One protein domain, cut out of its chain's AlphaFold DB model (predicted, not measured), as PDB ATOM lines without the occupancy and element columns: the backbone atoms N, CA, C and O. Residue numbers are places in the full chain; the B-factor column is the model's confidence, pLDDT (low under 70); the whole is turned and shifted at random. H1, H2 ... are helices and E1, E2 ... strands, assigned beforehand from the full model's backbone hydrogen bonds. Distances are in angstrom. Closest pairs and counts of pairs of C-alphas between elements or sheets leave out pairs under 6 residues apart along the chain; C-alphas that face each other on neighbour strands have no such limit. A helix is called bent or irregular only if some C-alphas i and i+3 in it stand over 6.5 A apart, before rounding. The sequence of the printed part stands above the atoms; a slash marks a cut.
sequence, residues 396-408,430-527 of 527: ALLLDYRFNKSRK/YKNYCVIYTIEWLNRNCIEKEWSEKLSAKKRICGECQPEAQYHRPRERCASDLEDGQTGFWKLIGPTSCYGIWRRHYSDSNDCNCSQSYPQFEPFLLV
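Overview. This is residues 396 to 408 and 430 to 527 of the 527 residues of the protein "Hypothetical protein" of Meloidogyne enterolobii (UniProt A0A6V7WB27). Six strands ring a small closed barrel, the core of this domain, and two of them, E2 and E5, are long and bend as they wrap round it. Short helices are set round the barrel wall: H1, H2 and H4 lie outside it, and H3 follows E3 at the start of a long loop, residues 471 to 486, that leads to E4. The printed part has 111 residues with four named helices and six named strands, in the order E1 H1 E2 H2 E3 H3 E4 E5 H4 E6. Round the ring run E1, E4, E5, E2, E3, E6 and back to E1, a mixed sheet, and the class is mixed, helices and strands. The whole is compact and rounded, with a radius of gyration of the C-alphas of 13.0 A and spans of 36 by 31 by 26 A.

Arrangement. Start with E1, residues 396 to 400, whose pairing is staggered. Over residues 396 to 398 it is the parallel neighbour of E4, residues 487 to 492, and N 396 is 2.8 A from O 489, within hydrogen-bond range. E4 and E5, residues 499 to 508, form an antiparallel hairpin, with N 490 and O 500 3.0 A apart. E5 bends by 72 degrees at residue 505; its antiparallel neighbour E2, residues 433 to 442, bends by 61 degrees at residue 439, and N 436 and O 506 are 3.0 A apart. On the other side of E2 is E3, residues 460 to 465, antiparallel to it, with N 435 and O 463 2.9 A apart. E3 and E6, residues 522 to 526, are parallel, with N 524 and O 462 2.8 A apart. E6 and residues 398 to 400 of E1 close the ring, antiparallel, with N 399 and O 525 2.9 A apart. Now look at the helices, which touch no other helix. H1, residues 401 to 407, is on the barrel, outside it, at a height of 8.1 A; the closest C-alphas of H1 and E6 are those of Tyr 401 and Phe 524, 4.8 A apart. H2, residues 449 to 454, is on it too, outside, at a height of 10.2 A, with the C-alphas of Lys 454 and Glu 522 the closest to E6, 6.4 A apart. H3, residues 467 to 470, is only just on the barrel, with 5 pairs of C-alphas within 10 A. H4, residues 514 to 517, is outside the barrel at a height of 8.2 A; its closest C-alphas to E6 are those of Cys 514 and Pro 523, 5.3 A apart. In H1, 1 of 3 O i to N i+4 pairs and 3 of 4 O i to N i+3 pairs are within hydrogen-bond range; in H2, 1 of 2 O i to N i+4 pairs; H3 and H4 are too short for such a pair.

Along the chain. Find C-alpha 396 at (296.996, 290.085, 264.504); from there E1 runs 13.2 A to C-alpha 400. H1 is irregular, with C-alphas 402 and 405 7.1 A apart. E2 begins at C-alpha 433, at (287.843, 278.166, 267.387), and runs 24.4 A. E3 covers 16.2 A, E4 16.6 A and E5 24.3 A. E6 covers 13.1 A and ends at C-alpha 526, at (295.984, 284.014, 268.341).

Size, cuts and confidence. The two C-alphas farthest apart are those of Lys 449 and Pro 474, at 37.7 A. Residues 409 to 429 are not printed, and C-alphas 408 and 430 stand 15.1 A apart across that cut. The link from H3 to E4, 16 residues, is long. The mean pLDDT of the printed part is 83.4; look for values under 70 at residues 405 to 408, 447, 449, 471 to 475 and 496.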
ATOM      1  N   ALA A 396     297.110 291.321 263.743       87.25
ATOM      2  CA  ALA A 396     296.996 290.085 264.504       87.25
ATOM      3  C   ALA A 396     298.338 289.731 265.151       87.25
ATOM      4  O   ALA A 396     299.398 289.860 264.530       87.25
ATOM      5  N   LEU A 397     298.300 289.247 266.388       89.62
ATOM      6  CA  LEU A 397     299.478 288.726 267.065       89.62
ATOM      7  C   LEU A 397     299.454 287.198 267.017       89.62
ATOM      8  O   LEU A 397     298.516 286.565 267.496       89.62
ATOM      9  N   LEU A 398     300.497 286.620 266.423       90.38
ATOM     10  CA  LEU A 398     300.714 285.178 266.368       90.38
ATOM     11  C   LEU A 398     301.728 284.759 267.427       90.38
ATOM     12  O   LEU A 398     302.765 285.401 267.595       90.38
ATOM     13  N   LEU A 399     301.473 283.634 268.086       88.94
ATOM     14  CA  LEU A 399     302.421 282.956 268.965       88.94
ATOM     15  C   LEU A 399     302.613 281.508 268.496       88.94
ATOM     16  O   LEU A 399     301.660 280.859 268.063       88.94
ATOM     17  N   ASP A 400     303.844 280.997 268.577       87.69
ATOM     18  CA  ASP A 400     304.149 279.608 268.220       87.69
ATOM     19  C   ASP A 400     303.332 278.629 269.077       87.69
ATOM     20  O   ASP A 400     303.256 278.736 270.306       87.69
ATOM     21  N   TYR A 401     302.752 277.635 268.416       88.62
ATOM     22  CA  TYR A 401     301.943 276.593 269.024       88.62
ATOM     23  C   TYR A 401     302.648 275.779 270.123       88.62
ATOM     24  O   TYR A 401     301.987 275.251 271.021       88.62
ATOM     25  N   ARG A 402     303.990 275.739 270.138       84.38
ATOM     26  CA  ARG A 402     304.798 275.210 271.257       84.38
ATOM     27  C   ARG A 402     304.381 275.800 272.613       84.38
ATOM     28  O   ARG A 402     304.423 275.092 273.619       84.38
ATOM     29  N   PHE A 403     303.912 277.050 272.644       83.44
ATOM     30  CA  PHE A 403     303.479 277.742 273.861       83.44
ATOM     31  C   PHE A 403     302.034 277.439 274.300       83.44
ATOM     32  O   PHE A 403     301.619 277.926 275.352       83.44
ATOM     33  N   ASN A 404     301.272 276.596 273.585       81.12
ATOM     34  CA  ASN A 404     299.887 276.247 273.952       81.12
ATOM     35  C   ASN A 404     299.814 275.680 275.385       81.12
ATOM     36  O   ASN A 404     299.026 276.123 276.223       81.12
ATOM     37  N   LYS A 405     300.748 274.786 275.740       66.81
ATOM     38  CA  LYS A 405     300.842 274.221 277.098       66.81
ATOM     39  C   LYS A 405     301.121 275.281 278.175       66.81
ATOM     40  O   LYS A 405     300.652 275.116 279.298       66.81
ATOM     41  N   SER A 406     301.821 276.367 277.846       58.97
ATOM     42  CA  SER A 406     302.152 277.457 278.778       58.97
ATOM     43  C   SER A 406     300.960 278.361 279.114       58.97
ATOM     44  O   SER A 406     301.006 279.057 280.124       58.97
ATOM     45  N   ARG A 407     299.881 278.334 278.316       55.41
ATOM     46  CA  ARG A 407     298.630 279.064 278.600       55.41
ATOM     47  C   ARG A 407     297.701 278.346 279.579       55.41
ATOM     48  O   ARG A 407     296.769 278.959 280.094       55.41
ATOM     49  N   LYS A 408     297.969 277.073 279.900       54.84
ATOM     50  CA  LYS A 408     297.201 276.303 280.890       54.84
ATOM     51  C   LYS A 408     297.477 276.829 282.302       54.84
ATOM     52  O   LYS A 408     298.368 276.346 282.996       54.84
ATOM     53  N   TYR A 430     282.886 280.177 276.527       73.06
ATOM     54  CA  TYR A 430     283.754 280.291 275.356       73.06
ATOM     55  C   TYR A 430     284.420 278.955 275.000       73.06
ATOM     56  O   TYR A 430     284.942 278.261 275.875       73.06
ATOM     57  N   LYS A 431     284.433 278.623 273.707       82.44
ATOM     58  CA  LYS A 431     285.084 277.436 273.122       82.44
ATOM     59  C   LYS A 431     286.321 277.835 272.325       82.44
ATOM     60  O   LYS A 431     286.479 279.000 271.964       82.44
ATOM     61  N   ASN A 432     287.188 276.877 272.016       87.50
ATOM     62  CA  ASN A 432     288.249 277.107 271.041       87.50
ATOM     63  C   ASN A 432     287.637 277.248 269.638       87.50
ATOM     64  O   ASN A 432     286.660 276.576 269.306       87.50
ATOM     65  N   TYR A 433     288.204 278.113 268.803       90.69
ATOM     66  CA  TYR A 433     287.843 278.166 267.387       90.69
ATOM     67  C   TYR A 433     289.076 278.410 266.519       90.69
ATOM     68  O   TYR A 433     290.057 279.008 266.960       90.69
ATOM     69  N   CYS A 434     289.047 277.918 265.287       92.38
ATOM     70  CA  CYS A 434     290.198 277.863 264.394       92.38
ATOM     71  C   CYS A 434     289.917 278.722 263.173       92.38
ATOM     72  O   CYS A 434     288.840 278.629 262.592       92.38
ATOM     73  N   VAL A 435     290.882 279.534 262.756       93.31
ATOM     74  CA  VAL A 435     290.751 280.403 261.583       93.31
ATOM     75  C   VAL A 435     291.839 280.061 260.579       93.31
ATOM     76  O   VAL A 435     293.022 280.028 260.925       93.31
ATOM     77  N   ILE A 436     291.446 279.797 259.335       94.06
ATOM     78  CA  ILE A 436     292.385 279.447 258.271       94.06
ATOM     79  C   ILE A 436     292.757 280.704 257.488       94.06
ATOM     80  O   ILE A 436     291.898 281.388 256.926       94.06
ATOM     81  N   TYR A 437     294.059 280.976 257.418       94.25
ATOM     82  CA  TYR A 437     294.628 282.124 256.718       94.25
ATOM     83  C   TYR A 437     295.599 281.666 255.630       94.25
ATOM     84  O   TYR A 437     296.373 280.735 255.844       94.25
ATOM     85  N   THR A 438     295.615 282.347 254.482       93.81
ATOM     86  CA  THR A 438     296.703 282.237 253.492       93.81
ATOM     87  C   THR A 438     297.655 283.416 253.660       93.81
ATOM     88  O   THR A 438     297.213 284.563 253.639       93.81
ATOM     89  N   ILE A 439     298.957 283.155 253.788       92.12
ATOM     90  CA  ILE A 439     299.992 284.197 253.818       92.12
ATOM     91  C   ILE A 439     300.152 284.754 252.401       92.12
ATOM     92  O   ILE A 439     300.602 284.042 251.506       92.12
ATOM     93  N   GLU A 440     299.813 286.020 252.181       88.31
ATOM     94  CA  GLU A 440     299.994 286.664 250.873       88.31
ATOM     95  C   GLU A 440     301.415 287.208 250.722       88.31
ATOM     96  O   GLU A 440     302.065 287.014 249.693       88.31
ATOM     97  N   TRP A 441     301.922 287.832 251.786       89.19
ATOM     98  CA  TRP A 441     303.244 288.444 251.843       89.19
ATOM     99  C   TRP A 441     303.860 288.260 253.233       89.19
ATOM    100  O   TRP A 441     303.151 288.224 254.239       89.19
ATOM    101  N   LEU A 442     305.187 288.176 253.297       88.00
ATOM    102  CA  LEU A 442     305.955 288.203 254.539       88.00
ATOM    103  C   LEU A 442     307.188 289.090 254.380       88.00
ATOM    104  O   LEU A 442     307.770 289.183 253.295       88.00
ATOM    105  N   ASN A 443     307.615 289.699 255.481       83.88
ATOM    106  CA  ASN A 443     308.865 290.433 255.529       83.88
ATOM    107  C   ASN A 443     310.058 289.476 255.350       83.88
ATOM    108  O   ASN A 443     310.116 288.404 255.956       83.88
ATOM    109  N   ARG A 444     311.069 289.910 254.588       76.88
ATOM    110  CA  ARG A 444     312.332 289.175 254.394       76.88
ATOM    111  C   ARG A 444     313.085 288.926 255.705       76.88
ATOM    112  O   ARG A 444     313.910 288.024 255.742       76.88
ATOM    113  N   ASN A 445     312.784 289.680 256.768       70.62
ATOM    114  CA  ASN A 445     313.427 289.556 258.080       70.62
ATOM    115  C   ASN A 445     312.961 288.339 258.910       70.62
ATOM    116  O   ASN A 445     313.503 288.118 259.989       70.62
ATOM    117  N   CYS A 446     312.028 287.510 258.425       73.12
ATOM    118  CA  CYS A 446     311.742 286.183 258.997       73.12
ATOM    119  C   CYS A 446     312.879 285.172 258.677       73.12
ATOM    120  O   CYS A 446     312.647 284.135 258.062       73.12
ATOM    121  N   ILE A 447     314.125 285.518 259.037       58.91
ATOM    122  CA  ILE A 447     315.370 284.877 258.562       58.91
ATOM    123  C   ILE A 447     315.728 283.607 259.345       58.91
ATOM    124  O   ILE A 447     316.413 282.733 258.813       58.91
ATOM    125  N   GLU A 448     315.303 283.486 260.607       70.25
ATOM    126  CA  GLU A 448     315.639 282.313 261.422       70.25
ATOM    127  C   GLU A 448     315.076 281.044 260.767       70.25
ATOM    128  O   GLU A 448     313.895 280.980 260.411       70.25
ATOM    129  N   LYS A 449     315.930 280.024 260.613       68.31
ATOM    130  CA  LYS A 449     315.622 278.830 259.814       68.31
ATOM    131  C   LYS A 449     314.298 278.166 260.225       68.31
ATOM    132  O   LYS A 449     313.509 277.794 259.359       68.31
ATOM    133  N   GLU A 450     314.035 278.112 261.530       74.06
ATOM    134  CA  GLU A 450     312.811 277.568 262.130       74.06
ATOM    135  C   GLU A 450     311.516 278.225 261.616       74.06
ATOM    136  O   GLU A 450     310.518 277.530 261.435       74.06
ATOM    137  N   TRP A 451     311.516 279.528 261.311       80.31
ATOM    138  CA  TRP A 451     310.343 280.202 260.735       80.31
ATOM    139  C   TRP A 451     310.312 280.111 259.215       80.31
ATOM    140  O   TRP A 451     309.225 280.033 258.654       80.31
ATOM    141  N   SER A 452     311.471 280.076 258.551       73.19
ATOM    142  CA  SER A 452     311.552 280.025 257.082       73.19
ATOM    143  C   SER A 452     310.903 278.771 256.474       73.19
ATOM    144  O   SER A 452     310.348 278.823 255.377       73.19
ATOM    145  N   GLU A 453     310.918 277.650 257.203       78.81
ATOM    146  CA  GLU A 453     310.252 276.406 256.801       78.81
ATOM    147  C   GLU A 453     308.739 276.446 257.093       78.81
ATOM    148  O   GLU A 453     307.942 275.927 256.307       78.81
ATOM    149  N   LYS A 454     308.323 277.116 258.175       82.81
ATOM    150  CA  LYS A 454     306.926 277.234 258.636       82.81
ATOM    151  C   LYS A 454     306.110 278.274 257.858       82.81
ATOM    152  O   LYS A 454     305.019 277.981 257.369       82.81
ATOM    153  N   LEU A 455     306.649 279.484 257.729       85.00
ATOM    154  CA  LEU A 455     305.998 280.676 257.190       85.00
ATOM    155  C   LEU A 455     306.595 281.030 255.823       85.00
ATOM    156  O   LEU A 455     307.716 281.522 255.726       85.00
ATOM    157  N   SER A 456     305.822 280.834 254.755       85.31
ATOM    158  CA  SER A 456     306.198 281.265 253.406       85.31
ATOM    159  C   SER A 456     304.990 281.800 252.641       85.31
ATOM    160  O   SER A 456     303.849 281.436 252.928       85.31
ATOM    161  N   ALA A 457     305.230 282.639 251.632       85.69
ATOM    162  CA  ALA A 457     304.162 283.163 250.785       85.69
ATOM    163  C   ALA A 457     303.356 282.018 250.141       85.69
ATOM    164  O   ALA A 457     303.909 280.977 249.778       85.69
ATOM    165  N   LYS A 458     302.045 282.228 250.012       85.38
ATOM    166  CA  LYS A 458     301.026 281.289 249.519       85.38
ATOM    167  C   LYS A 458     300.806 280.018 250.361       85.38
ATOM    168  O   LYS A 458     299.946 279.221 249.991       85.38
ATOM    169  N   LYS A 459     301.495 279.818 251.496       90.44
ATOM    170  CA  LYS A 459     301.113 278.767 252.462       90.44
ATOM    171  C   LYS A 459     299.845 279.146 253.225       90.44
ATOM    172  O   LYS A 459     299.569 280.325 253.451       90.44
ATOM    173  N   ARG A 460     299.119 278.115 253.666       93.62
ATOM    174  CA  ARG A 460     298.021 278.223 254.632       93.62
ATOM    175  C   ARG A 460     298.493 277.876 256.037       93.62
ATOM    176  O   ARG A 460     299.276 276.943 256.211       93.62
ATOM    177  N   ILE A 461     297.987 278.620 257.012       94.19
ATOM    178  CA  ILE A 461     298.227 278.428 258.443       94.19
ATOM    179  C   ILE A 461     296.894 278.382 259.193       94.19
ATOM    180  O   ILE A 461     295.893 278.931 258.724       94.19
ATOM    181  N   CYS A 462     296.889 277.732 260.355       94.06
ATOM    182  CA  CYS A 462     295.730 277.636 261.239       94.06
ATOM    183  C   CYS A 462     295.984 278.470 262.500       94.06
ATOM    184  O   CYS A 462     296.908 278.178 263.256       94.06
ATOM    185  N   GLY A 463     295.183 279.516 262.718       93.44
ATOM    186  CA  GLY A 463     295.206 280.327 263.935       93.44
ATOM    187  C   GLY A 463     294.153 279.849 264.932       93.44
ATOM    188  O   GLY A 463     292.961 280.015 264.687       93.44
ATOM    189  N   GLU A 464     294.583 279.273 266.052       92.38
ATOM    190  CA  GLU A 464     293.716 278.836 267.151       92.38
ATOM    191  C   GLU A 464     293.412 280.016 268.083       92.38
ATOM    192  O   GLU A 464     294.314 280.585 268.707       92.38
ATOM    193  N   CYS A 465     292.136 280.377 268.183       89.69
ATOM    194  CA  CYS A 465     291.618 281.337 269.143       89.69
ATOM    195  C   CYS A 465     291.136 280.617 270.405       89.69
ATOM    196  O   CYS A 465     290.152 279.877 270.375       89.69
ATOM    197  N   GLN A 466     291.814 280.863 271.524       86.88
ATOM    198  CA  GLN A 466     291.505 280.244 272.816       86.88
ATOM    199  C   GLN A 466     290.583 281.148 273.664       86.88
ATOM    200  O   GLN A 466     290.693 282.375 273.559       86.88
ATOM    201  N   PRO A 467     289.724 280.587 274.539       82.69
ATOM    202  CA  PRO A 467     288.813 281.332 275.421       82.69
ATOM    203  C   PRO A 467     289.429 282.529 276.164       82.69
ATOM    204  O   PRO A 467     288.799 283.578 276.294       82.69
ATOM    205  N   GLU A 468     290.676 282.411 276.627       77.62
ATOM    206  CA  GLU A 468     291.417 283.482 277.304       77.62
ATOM    207  C   GLU A 468     291.616 284.746 276.447       77.62
ATOM    208  O   GLU A 468     291.676 285.840 277.004       77.62
ATOM    209  N   ALA A 469     291.708 284.609 275.120       78.44
ATOM    210  CA  ALA A 469     291.875 285.727 274.187       78.44
ATOM    211  C   ALA A 469     290.530 286.335 273.731       78.44
ATOM    212  O   ALA A 469     290.481 287.497 273.334       78.44
ATOM    213  N   GLN A 470     289.434 285.574 273.838       79.62
ATOM    214  CA  GLN A 470     288.066 286.029 273.542       79.62
ATOM    215  C   GLN A 470     287.483 286.858 274.697       79.62
ATOM    216  O   GLN A 470     286.846 287.885 274.473       79.62
ATOM    217  N   TYR A 471     287.739 286.438 275.943       69.38
ATOM    218  CA  TYR A 471     287.098 286.957 277.161       69.38
ATOM    219  C   TYR A 471     287.143 288.489 277.334       69.38
ATOM    220  O   TYR A 471     286.225 289.078 277.902       69.38
ATOM    221  N   HIS A 472     288.211 289.136 276.858       66.88
ATOM    222  CA  HIS A 472     288.438 290.578 276.999       66.88
ATOM    223  C   HIS A 472     287.969 291.414 275.790       66.88
ATOM    224  O   HIS A 472     288.275 292.605 275.732       66.88
ATOM    225  N   ARG A 473     287.256 290.824 274.818       67.25
ATOM    226  CA  ARG A 473     286.797 291.504 273.593       67.25
ATOM    227  C   ARG A 473     285.269 291.680 273.563       67.25
ATOM    228  O   ARG A 473     284.543 290.784 274.001       67.25
ATOM    229  N   PRO A 474     284.751 292.800 273.020       60.97
ATOM    230  CA  PRO A 474     283.309 293.031 272.926       60.97
ATOM    231  C   PRO A 474     282.642 292.098 271.904       60.97
ATOM    232  O   PRO A 474     281.526 291.651 272.135       60.97
ATOM    233  N   ARG A 475     283.340 291.745 270.814       67.12
ATOM    234  CA  ARG A 475     282.829 290.888 269.724       67.12
ATOM    235  C   ARG A 475     283.019 289.378 269.933       67.12
ATOM    236  O   ARG A 475     282.820 288.622 268.991       67.12
ATOM    237  N   GLU A 476     283.476 288.948 271.112       72.88
ATOM    238  CA  GLU A 476     283.742 287.537 271.483       72.88
ATOM    239  C   GLU A 476     284.738 286.776 270.571       72.88
ATOM    240  O   GLU A 476     284.947 285.572 270.711       72.88
ATOM    241  N   ARG A 477     285.412 287.492 269.664       80.75
ATOM    242  CA  ARG A 477     286.417 286.990 268.721       80.75
ATOM    243  C   ARG A 477     287.824 287.411 269.143       80.75
ATOM    244  O   ARG A 477     288.002 288.403 269.851       80.75
ATOM    245  N   CYS A 478     288.833 286.671 268.694       83.19
ATOM    246  CA  CYS A 478     290.234 287.026 268.905       83.19
ATOM    247  C   CYS A 478     290.616 288.359 268.249       83.19
ATOM    248  O   CYS A 478     289.996 288.815 267.287       83.19
ATOM    249  N   ALA A 479     291.706 288.946 268.750       77.25
ATOM    250  CA  ALA A 479     292.320 290.133 268.176       77.25
ATOM    251  C   ALA A 479     292.528 289.990 266.660       77.25
ATOM    252  O   ALA A 479     293.247 289.096 266.205       77.25
ATOM    253  N   SER A 480     291.943 290.916 265.897       76.94
ATOM    254  CA  SER A 480     292.219 291.078 264.464       76.94
ATOM    255  C   SER A 480     291.785 289.877 263.594       76.94
ATOM    256  O   SER A 480     292.315 289.672 262.503       76.94
ATOM    257  N   ASP A 481     290.812 289.090 264.068       81.19
ATOM    258  CA  ASP A 481     290.118 288.045 263.306       81.19
ATOM    259  C   ASP A 481     289.025 288.671 262.413       81.19
ATOM    260  O   ASP A 481     287.966 289.090 262.883       81.19
ATOM    261  N   LEU A 482     289.339 288.784 261.120       78.56
ATOM    262  CA  LEU A 482     288.602 289.553 260.106       78.56
ATOM    263  C   LEU A 482     287.353 288.831 259.558       78.56
ATOM    264  O   LEU A 482     286.956 287.779 260.051       78.56
ATOM    265  N   GLU A 483     286.715 289.362 258.517       83.81
ATOM    266  CA  GLU A 483     285.670 288.647 257.762       83.81
ATOM    267  C   GLU A 483     286.286 287.796 256.636       83.81
ATOM    268  O   GLU A 483     287.507 287.746 256.469       83.81
ATOM    269  N   ASP A 484     285.482 287.013 255.915       85.25
ATOM    270  CA  ASP A 484     286.006 286.073 254.917       85.25
ATOM    271  C   ASP A 484     286.396 286.773 253.615       85.25
ATOM    272  O   ASP A 484     285.715 287.671 253.130       85.25
ATOM    273  N   GLY A 485     287.557 286.402 253.069       78.81
ATOM    274  CA  GLY A 485     288.168 287.085 251.929       78.81
ATOM    275  C   GLY A 485     288.912 288.385 252.272       78.81
ATOM    276  O   GLY A 485     289.732 288.824 251.461       78.81
ATOM    277  N   GLN A 486     288.706 288.964 253.464       82.12
ATOM    278  CA  GLN A 486     289.425 290.164 253.909       82.12
ATOM    279  C   GLN A 486     290.920 289.894 254.133       82.12
ATOM    280  O   GLN A 486     291.337 288.802 254.544       82.12
ATOM    281  N   THR A 487     291.732 290.918 253.868       86.75
ATOM    282  CA  THR A 487     293.181 290.920 254.085       86.75
ATOM    283  C   THR A 487     293.560 291.681 255.351       86.75
ATOM    284  O   THR A 487     292.898 292.640 255.742       86.75
ATOM    285  N   GLY A 488     294.633 291.248 256.013       86.19
ATOM    286  CA  GLY A 488     295.051 291.802 257.300       86.19
ATOM    287  C   GLY A 488     296.533 291.631 257.581       86.19
ATOM    288  O   GLY A 488     297.197 290.775 256.993       86.19
ATOM    289  N   PHE A 489     297.048 292.441 258.503       90.00
ATOM    290  CA  PHE A 489     298.434 292.376 258.949       90.00
ATOM    291  C   PHE A 489     298.579 291.396 260.112       90.00
ATOM    292  O   PHE A 489     297.720 291.330 260.989       90.00
ATOM    293  N   TRP A 490     299.696 290.678 260.165       90.38
ATOM    294  CA  TRP A 490     300.045 289.807 261.288       90.38
ATOM    295  C   TRP A 490     301.505 290.000 261.696       90.38
ATOM    296  O   TRP A 490     302.362 290.307 260.867       90.38
ATOM    297  N   LYS A 491     301.805 289.795 262.980       91.12
ATOM    298  CA  LYS A 491     303.159 289.847 263.542       91.12
ATOM    299  C   LYS A 491     303.400 288.641 264.443       91.12
ATOM    300  O   LYS A 491     302.570 288.329 265.293       91.12
ATOM    301  N   LEU A 492     304.549 287.990 264.277       89.38
ATOM    302  CA  LEU A 492     304.952 286.869 265.122       89.38
ATOM    303  C   LEU A 492     305.596 287.386 266.420       89.38
ATOM    304  O   LEU A 492     306.463 288.263 266.395       89.38
ATOM    305  N   ILE A 493     305.166 286.853 267.561       85.62
ATOM    306  CA  ILE A 493     305.762 287.105 268.876       85.62
ATOM    307  C   ILE A 493     306.978 286.188 269.048       85.62
ATOM    308  O   ILE A 493     306.863 284.969 268.932       85.62
ATOM    309  N   GLY A 494     308.132 286.778 269.367       79.75
ATOM    310  CA  GLY A 494     309.405 286.075 269.543       79.75
ATOM    311  C   GLY A 494     310.504 286.703 268.681       79.75
ATOM    312  O   GLY A 494     311.180 287.614 269.165       79.75
ATOM    313  N   PRO A 495     310.678 286.260 267.422       76.00
ATOM    314  CA  PRO A 495     311.698 286.783 266.515       76.00
ATOM    315  C   PRO A 495     311.507 288.276 266.227       76.00
ATOM    316  O   PRO A 495     310.390 288.770 266.042       76.00
ATOM    317  N   THR A 496     312.610 289.017 266.141       69.69
ATOM    318  CA  THR A 496     312.550 290.447 265.831       69.69
ATOM    319  C   THR A 496     312.178 290.670 264.361       69.69
ATOM    320  O   THR A 496     312.665 290.004 263.453       69.69
ATOM    321  N   SER A 497     311.298 291.640 264.106       78.38
ATOM    322  CA  SER A 497     310.910 292.086 262.754       78.38
ATOM    323  C   SER A 497     310.223 291.065 261.823       78.38
ATOM    324  O   SER A 497     310.049 291.383 260.644       78.38
ATOM    325  N   CYS A 498     309.772 289.898 262.303       86.19
ATOM    326  CA  CYS A 498     308.967 288.974 261.492       86.19
ATOM    327  C   CYS A 498     307.464 289.329 261.540       86.19
ATOM    328  O   CYS A 498     306.819 289.284 262.590       86.19
ATOM    329  N   TYR A 499     306.921 289.718 260.387       90.69
ATOM    330  CA  TYR A 499     305.528 290.123 260.177       90.69
ATOM    331  C   TYR A 499     305.138 289.927 258.705       90.69
ATOM    332  O   TYR A 499     306.011 289.732 257.853       90.69
ATOM    333  N   GLY A 500     303.847 290.009 258.392       90.62
ATOM    334  CA  GLY A 500     303.351 289.856 257.028       90.62
ATOM    335  C   GLY A 500     301.909 290.314 256.823       90.62
ATOM    336  O   GLY A 500     301.309 290.952 257.689       90.62
ATOM    337  N   ILE A 501     301.374 289.972 255.651       90.12
ATOM    338  CA  ILE A 501     299.979 290.172 255.247       90.12
ATOM    339  C   ILE A 501     299.370 288.798 254.956       90.12
ATOM    340  O   ILE A 501     300.017 287.934 254.355       90.12
ATOM    341  N   TRP A 502     298.127 288.590 255.373       91.88
ATOM    342  CA  TRP A 502     297.348 287.387 255.089       91.88
ATOM    343  C   TRP A 502     295.973 287.706 254.494       91.88
ATOM    344  O   TRP A 502     295.527 288.849 254.550       91.88
ATOM    345  N   ARG A 503     295.290 286.679 253.975       90.69
ATOM    346  CA  ARG A 503     293.847 286.674 253.680       90.69
ATOM    347  C   ARG A 503     293.154 285.593 254.512       90.69
ATOM    348  O   ARG A 503     293.632 284.456 254.528       90.69
ATOM    349  N   ARG A 504     292.038 285.922 255.167       91.00
ATOM    350  CA  ARG A 504     291.186 284.959 255.896       91.00
ATOM    351  C   ARG A 504     290.311 284.158 254.920       91.00
ATOM    352  O   ARG A 504     289.837 284.712 253.929       91.00
ATOM    353  N   HIS A 505     290.136 282.858 255.169       89.88
ATOM    354  CA  HIS A 505     289.391 281.948 254.282       89.88
ATOM    355  C   HIS A 505     288.088 281.389 254.855       89.88
ATOM    356  O   HIS A 505     287.132 281.251 254.095       89.88
ATOM    357  N   TYR A 506     288.117 280.955 256.115       89.44
ATOM    358  CA  TYR A 506     286.968 280.513 256.910       89.44
ATOM    359  C   TYR A 506     287.407 280.338 258.368       89.44
ATOM    360  O   TYR A 506     288.607 280.303 258.670       89.44
ATOM    361  N   SER A 507     286.437 280.164 259.265       88.88
ATOM    362  CA  SER A 507     286.670 279.718 260.639       88.88
ATOM    363  C   SER A 507     285.751 278.566 261.036       88.88
ATOM    364  O   SER A 507     284.586 278.547 260.648       88.88
ATOM    365  N   ASP A 508     286.271 277.650 261.848       85.12
ATOM    366  CA  ASP A 508     285.549 276.537 262.468       85.12
ATOM    367  C   ASP A 508     285.388 276.796 263.973       85.12
ATOM    368  O   ASP A 508     286.373 277.041 264.668       85.12
ATOM    369  N   SER A 509     284.149 276.761 264.466       78.31
ATOM    370  CA  SER A 509     283.759 277.058 265.853       78.31
ATOM    371  C   SER A 509     283.492 275.816 266.718       78.31
ATOM    372  O   SER A 509     283.044 275.937 267.861       78.31
ATOM    373  N   ASN A 510     283.775 274.612 266.210       76.75
ATOM    374  CA  ASN A 510     283.428 273.341 266.857       76.75
ATOM    375  C   ASN A 510     284.430 272.872 267.941       76.75
ATOM    376  O   ASN A 510     284.782 271.696 267.990       76.75
ATOM    377  N   ASP A 511     284.879 273.775 268.823       82.81
ATOM    378  CA  ASP A 511     285.887 273.517 269.880       82.81
ATOM    379  C   ASP A 511     287.183 272.864 269.354       82.81
ATOM    380  O   ASP A 511     287.781 271.980 269.969       82.81
ATOM    381  N   CYS A 512     287.583 273.280 268.153       88.38
ATOM    382  CA  CYS A 512     288.659 272.674 267.381       88.38
ATOM    383  C   CYS A 512     290.052 273.008 267.940       88.38
ATOM    384  O   CYS A 512     290.262 273.962 268.693       88.38
ATOM    385  N   ASN A 513     291.038 272.224 267.512       90.56
ATOM    386  CA  ASN A 513     292.430 272.381 267.903       90.56
ATOM    387  C   ASN A 513     293.307 272.364 266.647       90.56
ATOM    388  O   ASN A 513     293.322 271.362 265.935       90.56
ATOM    389  N   CYS A 514     294.065 273.426 266.364       91.12
ATOM    390  CA  CYS A 514     294.779 273.532 265.084       91.12
ATOM    391  C   CYS A 514     295.772 272.380 264.837       91.12
ATOM    392  O   CYS A 514     295.937 271.966 263.693       91.12
ATOM    393  N   SER A 515     296.383 271.809 265.882       89.25
ATOM    394  CA  SER A 515     297.314 270.676 265.727       89.25
ATOM    395  C   SER A 515     296.652 269.308 265.509       89.25
ATOM    396  O   SER A 515     297.346 268.357 265.156       89.25
ATOM    397  N   GLN A 516     295.336 269.193 265.723       88.69
ATOM    398  CA  GLN A 516     294.590 267.929 265.631       88.69
ATOM    399  C   GLN A 516     293.521 267.964 264.533       88.69
ATOM    400  O   GLN A 516     293.403 267.015 263.764       88.69
ATOM    401  N   SER A 517     292.775 269.065 264.435       89.81
ATOM    402  CA  SER A 517     291.728 269.298 263.434       89.81
ATOM    403  C   SER A 517     292.294 269.684 262.061       89.81
ATOM    404  O   SER A 517     291.661 269.419 261.043       89.81
ATOM    405  N   TYR A 518     293.482 270.303 262.023       91.56
ATOM    406  CA  TYR A 518     294.083 270.866 260.806       91.56
ATOM    407  C   TYR A 518     295.582 270.524 260.623       91.56
ATOM    408  O   TYR A 518     296.370 271.418 260.307       91.56
ATOM    409  N   PRO A 519     296.013 269.251 260.761       89.75
ATOM    410  CA  PRO A 519     297.429 268.854 260.711       89.75
ATOM    411  C   PRO A 519     298.142 269.159 259.377       89.75
ATOM    412  O   PRO A 519     299.368 269.127 259.311       89.75
ATOM    413  N   GLN A 520     297.394 269.458 258.311       90.44
ATOM    414  CA  GLN A 520     297.902 269.894 257.008       90.44
ATOM    415  C   GLN A 520     298.294 271.385 256.934       90.44
ATOM    416  O   GLN A 520     298.827 271.821 255.913       90.44
ATOM    417  N   PHE A 521     298.006 272.180 257.969       92.81
ATOM    418  CA  PHE A 521     298.345 273.603 258.054       92.81
ATOM    419  C   PHE A 521     299.239 273.851 259.274       92.81
ATOM    420  O   PHE A 521     299.011 273.275 260.333       92.81
ATOM    421  N   GLU A 522     300.241 274.729 259.156       92.75
ATOM    422  CA  GLU A 522     301.097 275.050 260.308       92.75
ATOM    423  C   GLU A 522     300.247 275.737 261.399       92.75
ATOM    424  O   GLU A 522     299.572 276.735 261.101       92.75
ATOM    425  N   PRO A 523     300.241 275.221 262.641       93.25
ATOM    426  CA  PRO A 523     299.399 275.745 263.701       93.25
ATOM    427  C   PRO A 523     300.072 276.926 264.417       93.25
ATOM    428  O   PRO A 523     301.272 276.920 264.694       93.25
ATOM    429  N   PHE A 524     299.274 277.925 264.782       92.56
ATOM    430  CA  PHE A 524     299.660 279.081 265.592       92.56
ATOM    431  C   PHE A 524     298.545 279.423 266.586       92.56
ATOM    432  O   PHE A 524     297.400 279.007 266.422       92.56
ATOM    433  N   LEU A 525     298.875 280.192 267.620       91.00
ATOM    434  CA  LEU A 525     297.912 280.728 268.580       91.00
ATOM    435  C   LEU A 525     297.654 282.205 268.282       91.00
ATOM    436  O   LEU A 525     298.608 282.964 268.092       91.00
ATOM    437  N   LEU A 526     296.386 282.607 268.309       89.50
ATOM    438  CA  LEU A 526     295.984 284.014 268.341       89.50
ATOM    439  C   LEU A 526     296.109 284.562 269.777       89.50
ATOM    440  O   LEU A 526     296.017 283.814 270.763       89.50
ATOM    441  N   VAL A 527     296.401 285.861 269.903       80.81
ATOM    442  CA  VAL A 527     296.744 286.537 271.173       80.81
ATOM    443  C   VAL A 527     295.988 287.849 271.326       80.81
ATOM    444  O   VAL A 527     296.092 288.683 270.401       80.81
TER     445      VAL A 527